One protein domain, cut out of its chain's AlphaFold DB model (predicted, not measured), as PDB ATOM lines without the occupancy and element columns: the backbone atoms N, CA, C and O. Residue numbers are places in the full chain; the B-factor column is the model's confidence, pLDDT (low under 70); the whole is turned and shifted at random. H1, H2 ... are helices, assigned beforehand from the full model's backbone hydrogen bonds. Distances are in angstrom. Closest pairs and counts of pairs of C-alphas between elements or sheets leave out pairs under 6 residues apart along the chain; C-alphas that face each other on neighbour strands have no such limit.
ATOM      1  N   PHE A   2     175.955 116.744 116.762       61.19
ATOM      2  CA  PHE A   2     174.811 116.681 115.820       61.19
ATOM      3  C   PHE A   2     175.228 116.245 114.405       61.19
ATOM      4  O   PHE A   2     174.616 115.348 113.851       61.19
ATOM      5  N   ALA A   3     176.306 116.792 113.836       69.25
ATOM      6  CA  ALA A   3     176.747 116.412 112.489       69.25
ATOM      7  C   ALA A   3     177.108 114.915 112.345       69.25
ATOM      8  O   ALA A   3     176.816 114.320 111.311       69.25
ATOM      9  N   GLU A   4     177.677 114.291 113.383       80.88
ATOM     10  CA  GLU A   4     177.986 112.848 113.399       80.88
ATOM     11  C   GLU A   4     176.717 112.002 113.412       80.88
ATOM     12  O   GLU A   4     176.599 111.069 112.622       80.88
ATOM     13  N   ALA A   5     175.718 112.389 114.213       81.06
ATOM     14  CA  ALA A   5     174.431 111.701 114.230       81.06
ATOM     15  C   ALA A   5     173.774 111.696 112.837       81.06
ATOM     16  O   ALA A   5     173.204 110.688 112.427       81.06
ATOM     17  N   TRP A   6     173.897 112.782 112.064       82.75
ATOM     18  CA  TRP A   6     173.374 112.842 110.692       82.75
ATOM     19  C   TRP A   6     174.176 111.996 109.693       82.75
ATOM     20  O   TRP A   6     173.588 111.501 108.733       82.75
ATOM     21  N   GLN A   7     175.480 111.800 109.908       80.69
ATOM     22  CA  GLN A   7     176.300 110.920 109.065       80.69
ATOM     23  C   GLN A   7     176.033 109.435 109.335       80.69
ATOM     24  O   GLN A   7     176.028 108.636 108.399       80.69
ATOM     25  N   GLU A   8     175.780 109.063 110.592       88.62
ATOM     26  CA  GLU A   8     175.465 107.682 110.980       88.62
ATOM     27  C   GLU A   8     174.005 107.298 110.684       88.62
ATOM     28  O   GLU A   8     173.677 106.119 110.512       88.62
ATOM     29  N   THR A   9     173.112 108.286 110.590       89.00
ATOM     30  CA  THR A   9     171.699 108.040 110.303       89.00
ATOM     31  C   THR A   9     171.506 107.621 108.847       89.00
ATOM     32  O   THR A   9     171.903 108.308 107.907       89.00
ATOM     33  N   LYS A  10     170.815 106.493 108.641       93.06
ATOM     34  CA  LYS A  10     170.493 105.986 107.300       93.06
ATOM     35  C   LYS A  10     169.766 107.063 106.472       93.06
ATOM     36  O   LYS A  10     168.752 107.591 106.945       93.06
ATOM     37  N   PRO A  11     170.174 107.329 105.215       85.31
ATOM     38  CA  PRO A  11     169.555 108.352 104.368       85.31
ATOM     39  C   PRO A  11     168.031 108.220 104.223       85.31
ATOM     40  O   PRO A  11     167.335 109.229 104.117       85.31
ATOM     41  N   GLN A  12     167.481 106.997 104.252       85.81
ATOM     42  CA  GLN A  12     166.030 106.780 104.228       85.81
ATOM     43  C   GLN A  12     165.306 107.343 105.460       85.81
ATOM     44  O   GLN A  12     164.211 107.881 105.316       85.81
ATOM     45  N   VAL A  13     165.890 107.246 106.660       89.19
ATOM     46  CA  VAL A  13     165.266 107.758 107.896       89.19
ATOM     47  C   VAL A  13     165.156 109.276 107.828       89.19
ATOM     48  O   VAL A  13     164.098 109.827 108.116       89.19
ATOM     49  N   ILE A  14     166.209 109.931 107.335       87.75
ATOM     50  CA  ILE A  14     166.235 111.374 107.089       87.75
ATOM     51  C   ILE A  14     165.147 111.762 106.074       87.75
ATOM     52  O   ILE A  14     164.334 112.643 106.346       87.75
ATOM     53  N   ARG A  15     165.066 111.064 104.931       84.62
ATOM     54  CA  ARG A  15     164.034 111.314 103.905       84.62
ATOM     55  C   ARG A  15     162.611 111.129 104.438       84.62
ATOM     56  O   ARG A  15     161.745 111.948 104.144       84.62
ATOM     57  N   ASN A  16     162.370 110.083 105.226       90.25
ATOM     58  CA  ASN A  16     161.063 109.816 105.824       90.25
ATOM     59  C   ASN A  16     160.711 110.839 106.906       90.25
ATOM     60  O   ASN A  16     159.555 111.247 106.985       90.25
ATOM     61  N   GLY A  17     161.688 111.275 107.705       92.31
ATOM     62  CA  GLY A  17     161.521 112.354 108.679       92.31
ATOM     63  C   GLY A  17     161.119 113.661 108.002       92.31
ATOM     64  O   GLY A  17     160.107 114.251 108.374       92.31
ATOM     65  N   PHE A  18     161.829 114.049 106.938       90.06
ATOM     66  CA  PHE A  18     161.475 115.215 106.128       90.06
ATOM     67  C   PHE A  18     160.076 115.085 105.512       90.06
ATOM     68  O   PHE A  18     159.249 115.974 105.701       90.06
ATOM     69  N   LYS A  19     159.752 113.941 104.891       86.94
ATOM     70  CA  LYS A  19     158.420 113.685 104.320       86.94
ATOM     71  C   LYS A  19     157.305 113.781 105.370       86.94
ATOM     72  O   LYS A  19     156.276 114.388 105.100       86.94
ATOM     73  N   LYS A  20     157.507 113.211 106.564       91.38
ATOM     74  CA  LYS A  20     156.550 113.297 107.683       91.38
ATOM     75  C   LYS A  20     156.407 114.722 108.218       91.38
ATOM     76  O   LYS A  20     155.313 115.102 108.612       91.38
ATOM     77  N   GLY A  21     157.481 115.506 108.192       91.81
ATOM     78  CA  GLY A  21     157.464 116.930 108.532       91.81
ATOM     79  C   GLY A  21     156.903 117.839 107.433       91.81
ATOM     80  O   GLY A  21     156.990 119.054 107.568       91.81
ATOM     81  N   GLY A  22     156.387 117.288 106.326       86.38
ATOM     82  CA  GLY A  22     155.916 118.072 105.176       86.38
ATOM     83  C   GLY A  22     157.037 118.739 104.370       86.38
ATOM     84  O   GLY A  22     156.772 119.504 103.446       86.38
ATOM     85  N   ILE A  23     158.297 118.434 104.681       85.44
ATOM     86  CA  ILE A  23     159.469 118.907 103.955       85.44
ATOM     87  C   ILE A  23     159.724 117.903 102.834       85.44
ATOM     88  O   ILE A  23     160.334 116.850 103.019       85.44
ATOM     89  N   TYR A  24     159.215 118.196 101.645       79.62
ATOM     90  CA  TYR A  24     159.479 117.355 100.486       79.62
ATOM     91  C   TYR A  24     160.885 117.625  99.943       79.62
ATOM     92  O   TYR A  24     161.337 118.774  99.958       79.62
ATOM     93  N   PRO A  25     161.598 116.589  99.456       72.62
ATOM     94  CA  PRO A  25     162.854 116.800  98.760       72.62
ATOM     95  C   PRO A  25     162.612 117.787  97.621       72.62
ATOM     96  O   PRO A  25     161.708 117.612  96.804       72.62
ATOM     97  N   PHE A  26     163.409 118.847  97.638       74.56
ATOM     98  CA  PHE A  26     163.311 119.965  96.724       74.56
ATOM     99  C   PHE A  26     163.245 119.468  95.274       74.56
ATOM    100  O   PHE A  26     164.195 118.850  94.793       74.56
ATOM    101  N   ASN A  27     162.120 119.700  94.587       79.88
ATOM    102  CA  ASN A  27     161.981 119.357  93.176       79.88
ATOM    103  C   ASN A  27     162.456 120.549  92.329       79.88
ATOM    104  O   ASN A  27     161.720 121.533  92.210       79.88
ATOM    105  N   PRO A  28     163.653 120.479  91.716       75.81
ATOM    106  CA  PRO A  28     164.207 121.605  90.977       75.81
ATOM    107  C   PRO A  28     163.404 121.958  89.719       75.81
ATOM    108  O   PRO A  28     163.604 123.037  89.174       75.81
ATOM    109  N   ALA A  29     162.501 121.081  89.265       84.31
ATOM    110  CA  ALA A  29     161.629 121.344  88.122       84.31
ATOM    111  C   ALA A  29     160.448 122.273  88.456       84.31
ATOM    112  O   ALA A  29     159.859 122.847  87.547       84.31
ATOM    113  N   ILE A  30     160.084 122.414  89.738       87.75
ATOM    114  CA  ILE A  30     158.908 123.197  90.158       87.75
ATOM    115  C   ILE A  30     159.261 124.674  90.366       87.75
ATOM    116  O   ILE A  30     158.413 125.545  90.198       87.75
ATOM    117  N   LEU A  31     160.510 124.968  90.730       86.56
ATOM    118  CA  LEU A  31     160.975 126.328  90.977       86.56
ATOM    119  C   LEU A  31     161.711 126.875  89.746       86.56
ATOM    120  O   LEU A  31     162.728 126.297  89.356       86.56
ATOM    121  N   PRO A  32     161.225 127.976  89.145       92.75
ATOM    122  CA  PRO A  32     161.927 128.702  88.089       92.75
ATOM    123  C   PRO A  32     163.330 129.152  88.531       92.75
ATOM    124  O   PRO A  32     163.537 129.473  89.703       92.75
ATOM    125  N   LYS A  33     164.310 129.151  87.611       92.12
ATOM    126  CA  LYS A  33     165.734 129.433  87.911       92.12
ATOM    127  C   LYS A  33     165.962 130.826  88.516       92.12
ATOM    128  O   LYS A  33     166.862 131.000  89.327       92.12
ATOM    129  N   ASP A  34     165.122 131.778  88.148       94.56
ATOM    130  CA  ASP A  34     165.064 133.160  88.630       94.56
ATOM    131  C   ASP A  34     164.642 133.284  90.101       94.56
ATOM    132  O   ASP A  34     164.938 134.292  90.735       94.56
ATOM    133  N   LYS A  35     164.004 132.257  90.680       93.44
ATOM    134  CA  LYS A  35     163.621 132.251  92.102       93.44
ATOM    135  C   LYS A  35     164.693 131.698  93.038       93.44
ATOM    136  O   LYS A  35     164.491 131.693  94.252       93.44
ATOM    137  N   TYR A  36     165.805 131.200  92.504       89.75
ATOM    138  CA  TYR A  36     166.924 130.758  93.328       89.75
ATOM    139  C   TYR A  36     167.816 131.942  93.666       89.75
ATOM    140  O   TYR A  36     168.027 132.822  92.840       89.75
ATOM    141  N   ASP A  37     168.426 131.903  94.847       94.56
ATOM    142  CA  ASP A  37     169.606 132.723  95.106       94.56
ATOM    143  C   ASP A  37     170.702 132.354  94.078       94.56
ATOM    144  O   ASP A  37     171.143 131.191  94.060       94.56
ATOM    145  N   PRO A  38     171.158 133.302  93.229       93.38
ATOM    146  CA  PRO A  38     172.170 133.051  92.204       93.38
ATOM    147  C   PRO A  38     173.449 132.429  92.775       93.38
ATOM    148  O   PRO A  38     174.029 131.519  92.173       93.38
ATOM    149  N   SER A  39     173.853 132.853  93.976       89.75
ATOM    150  CA  SER A  39     175.074 132.375  94.632       89.75
ATOM    151  C   SER A  39     174.929 130.927  95.104       89.75
ATOM    152  O   SER A  39     175.812 130.091  94.878       89.75
ATOM    153  N   ALA A  40     173.801 130.590  95.735       84.56
ATOM    154  CA  ALA A  40     173.510 129.221  96.156       84.56
ATOM    155  C   ALA A  40     173.347 128.272  94.959       84.56
ATOM    156  O   ALA A  40     173.874 127.153  94.985       84.56
ATOM    157  N   TYR A  41     172.685 128.725  93.894       91.75
ATOM    158  CA  TYR A  41     172.496 127.940  92.677       91.75
ATOM    159  C   TYR A  41     173.826 127.640  91.973       91.75
ATOM    160  O   TYR A  41     174.078 126.489  91.605       91.75
ATOM    161  N   ALA A  42     174.724 128.627  91.872       92.31
ATOM    162  CA  ALA A  42     176.064 128.438  91.316       92.31
ATOM    163  C   ALA A  42     176.895 127.422  92.123       92.31
ATOM    164  O   ALA A  42     177.558 126.555  91.544       92.31
ATOM    165  N   ARG A  43     176.826 127.461  93.464       90.81
ATOM    166  CA  ARG A  43     177.485 126.457  94.326       90.81
ATOM    167  C   ARG A  43     176.923 125.053  94.104       90.81
ATOM    168  O   ARG A  43     177.697 124.101  93.977       90.81
ATOM    169  N   TRP A  44     175.600 124.913  94.012       89.88
ATOM    170  CA  TRP A  44     174.957 123.623  93.751       89.88
ATOM    171  C   TRP A  44     175.315 123.063  92.368       89.88
ATOM    172  O   TRP A  44     175.642 121.881  92.264       89.88
ATOM    173  N   GLN A  45     175.340 123.902  91.329       91.75
ATOM    174  CA  GLN A  45     175.793 123.542  89.977       91.75
ATOM    175  C   GLN A  45     177.230 122.992  89.990       91.75
ATOM    176  O   GLN A  45     177.476 121.890  89.490       91.75
ATOM    177  N   LYS A  46     178.165 123.696  90.650       91.44
ATOM    178  CA  LYS A  46     179.559 123.241  90.817       91.44
ATOM    179  C   LYS A  46     179.636 121.898  91.550       91.44
ATOM    180  O   LYS A  46     180.330 120.985  91.102       91.44
ATOM    181  N   HIS A  47     178.891 121.745  92.645       83.75
ATOM    182  CA  HIS A  47     178.859 120.495  93.404       83.75
ATOM    183  C   HIS A  47     178.271 119.338  92.585       83.75
ATOM    184  O   HIS A  47     178.800 118.228  92.615       83.75
ATOM    185  N   LYS A  48     177.213 119.585  91.809       86.06
ATOM    186  CA  LYS A  48     176.604 118.577  90.936       86.06
ATOM    187  C   LYS A  48     177.598 118.095  89.879       86.06
ATOM    188  O   LYS A  48     177.746 116.886  89.723       86.06
ATOM    189  N   ALA A  49     178.341 119.006  89.245       85.81
ATOM    190  CA  ALA A  49     179.410 118.646  88.313       85.81
ATOM    191  C   ALA A  49     180.481 117.758  88.981       85.81
ATOM    192  O   ALA A  49     180.856 116.721  88.437       85.81
ATOM    193  N   LEU A  50     180.908 118.097  90.203       80.75
ATOM    194  CA  LEU A  50     181.868 117.306  90.989       80.75
ATOM    195  C   LEU A  50     181.342 115.915  91.381       80.75
ATOM    196  O   LEU A  50     182.086 114.934  91.314       80.75
ATOM    197  N   VAL A  51     180.072 115.799  91.781       78.88
ATOM    198  CA  VAL A  51     179.454 114.512  92.153       78.88
ATOM    199  C   VAL A  51     179.293 113.606  90.935       78.88
ATOM    200  O   VAL A  51     179.574 112.410  91.032       78.88
ATOM    201  N   THR A  52     178.918 114.155  89.777       74.69
ATOM    202  CA  THR A  52     178.843 113.388  88.525       74.69
ATOM    203  C   THR A  52     180.214 112.840  88.112       74.69
ATOM    204  O   THR A  52     180.292 111.734  87.584       74.69
ATOM    205  N   ILE A  53     181.305 113.548  88.423       73.19
ATOM    206  CA  ILE A  53     182.674 113.067  88.169       73.19
ATOM    207  C   ILE A  53     183.061 111.905  89.104       73.19
ATOM    208  O   ILE A  53     183.845 111.042  88.704       73.19
ATOM    209  N   LYS A  54     182.516 111.852  90.329       70.75
ATOM    210  CA  LYS A  54     182.853 110.836  91.344       70.75
ATOM    211  C   LYS A  54     181.970 109.587  91.326       70.75
ATOM    212  O   LYS A  54     182.308 108.613  91.998       70.75
ATOM    213  N   GLN A  55     180.857 109.577  90.591       74.56
ATOM    214  CA  GLN A  55     180.096 108.343  90.413       74.56
ATOM    215  C   GLN A  55     180.907 107.346  89.569       74.56
ATOM    216  O   GLN A  55     181.518 107.748  88.574       74.56
ATOM    217  N   PRO A  56     180.946 106.054  89.947       74.25
ATOM    218  CA  PRO A  56     181.642 105.045  89.164       74.25
ATOM    219  C   PRO A  56     181.023 105.004  87.766       74.25
ATOM    220  O   PRO A  56     179.865 104.627  87.591       74.25
ATOM    221  N   LYS A  57     181.792 105.448  86.766       84.44
ATOM    222  CA  LYS A  57     181.374 105.409  85.363       84.44
ATOM    223  C   LYS A  57     181.024 103.964  85.010       84.44
ATOM    224  O   LYS A  57     181.773 103.050  85.357       84.44
ATOM    225  N   SER A  58     179.903 103.750  84.321       87.62
ATOM    226  CA  SER A  58     179.575 102.413  83.824       87.62
ATOM    227  C   SER A  58     180.690 101.922  82.899       87.62
ATOM    228  O   SER A  58     181.350 102.719  82.225       87.62
ATOM    229  N   LEU A  59     180.914 100.605  82.864       85.44
ATOM    230  CA  LEU A  59     181.969 100.006  82.044       85.44
ATOM    231  C   LEU A  59     181.859 100.451  80.578       85.44
ATOM    232  O   LEU A  59     182.860 100.817  79.973       85.44
ATOM    233  N   THR A  60     180.638 100.516  80.044       89.25
ATOM    234  CA  THR A  60     180.350 100.998  78.688       89.25
ATOM    235  C   THR A  60     180.854 102.422  78.470       89.25
ATOM    236  O   THR A  60     181.521 102.698  77.478       89.25
ATOM    237  N   LEU A  61     180.611 103.320  79.427       88.56
ATOM    238  CA  LEU A  61     181.018 104.725  79.354       88.56
ATOM    239  C   LEU A  61     182.543 104.872  79.468       88.56
ATOM    240  O   LEU A  61     183.141 105.709  78.793       88.56
ATOM    241  N   ILE A  62     183.195 104.014  80.262       90.62
ATOM    242  CA  ILE A  62     184.662 103.920  80.325       90.62
ATOM    243  C   ILE A  62     185.232 103.447  78.982       90.62
ATOM    244  O   ILE A  62     186.205 104.029  78.500       90.62
ATOM    245  N   CYS A  63     184.632 102.423  78.371       90.25
ATOM    246  CA  CYS A  63     185.053 101.898  77.073       90.25
ATOM    247  C   CYS A  63     184.897 102.947  75.967       90.25
ATOM    248  O   CYS A  63     185.870 103.231  75.274       90.25
ATOM    249  N   VAL A  64     183.731 103.593  75.863       94.69
ATOM    250  CA  VAL A  64     183.480 104.668  74.887       94.69
ATOM    251  C   VAL A  64     184.455 105.826  75.089       94.69
ATOM    252  O   VAL A  64     185.069 106.290  74.135       94.69
TER     253      VAL A  64
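AT A GLANCE: This is residues 2 to 64 of the 572 residues of the protein "uncharacterized protein LOC112048886" of Bicyclus anynana (UniProt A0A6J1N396). The model is an open arch of helices strung on the chain, with an unfilled space between its two legs. The short helices H1 and H2 stand at the foot of one leg, which the loop of residues 21 to 37 continues to the top; the long helix H3 runs back as the other leg, and short H4 ends the far foot. The printed part has 63 residues with four named helices, in the order H1, H2, H3, H4, and no named strand; its class is all helix. It is only just extended, close to loose, with a radius of gyration of the C-alphas of 16.1 A, and it spans 44 by 35 by 21 A.

HOW THE PARTS SIT: H1, residues 2 to 8, and H2, residues 11 to 20, are only just apart, their closest C-alphas 8.1 A from each other. H3, residues 38 to 54, is apart from both. H4, residues 59 to 64, is apart from the other three helices. In H1, H2, H3 and H4 every O i to N i+4 pair is within hydrogen-bond range. Residues 42 to 64, of which 42 to 54 belong to H3 and 59 to 64 to H4, stand free.

IN THESE COORDINATES: H1 begins at C-alpha 2, (174.811, 116.681, 115.820), and is 10.2 A long from first to last C-alpha. H2 measures 14.3 A. H3, the longest helix, measures 24.7 A from C-alpha 38 at (172.170, 133.051, 92.204) to C-alpha 54 at (182.853, 110.836, 91.344). H4 measures 8.7 A and ends at C-alpha 64, (183.480, 104.668, 74.887).

THE WHOLE: The two C-alphas farthest apart, those of Gly 21 and Cys 63, are 44.5 A from each other. The printed part has no cut. The link from H2 to H3, 17 residues, is long; the links from H1 to H2 and from H3 to H4 are tight. The mean pLDDT of the printed part is 85.4, and residues 2 to 3 are under 70.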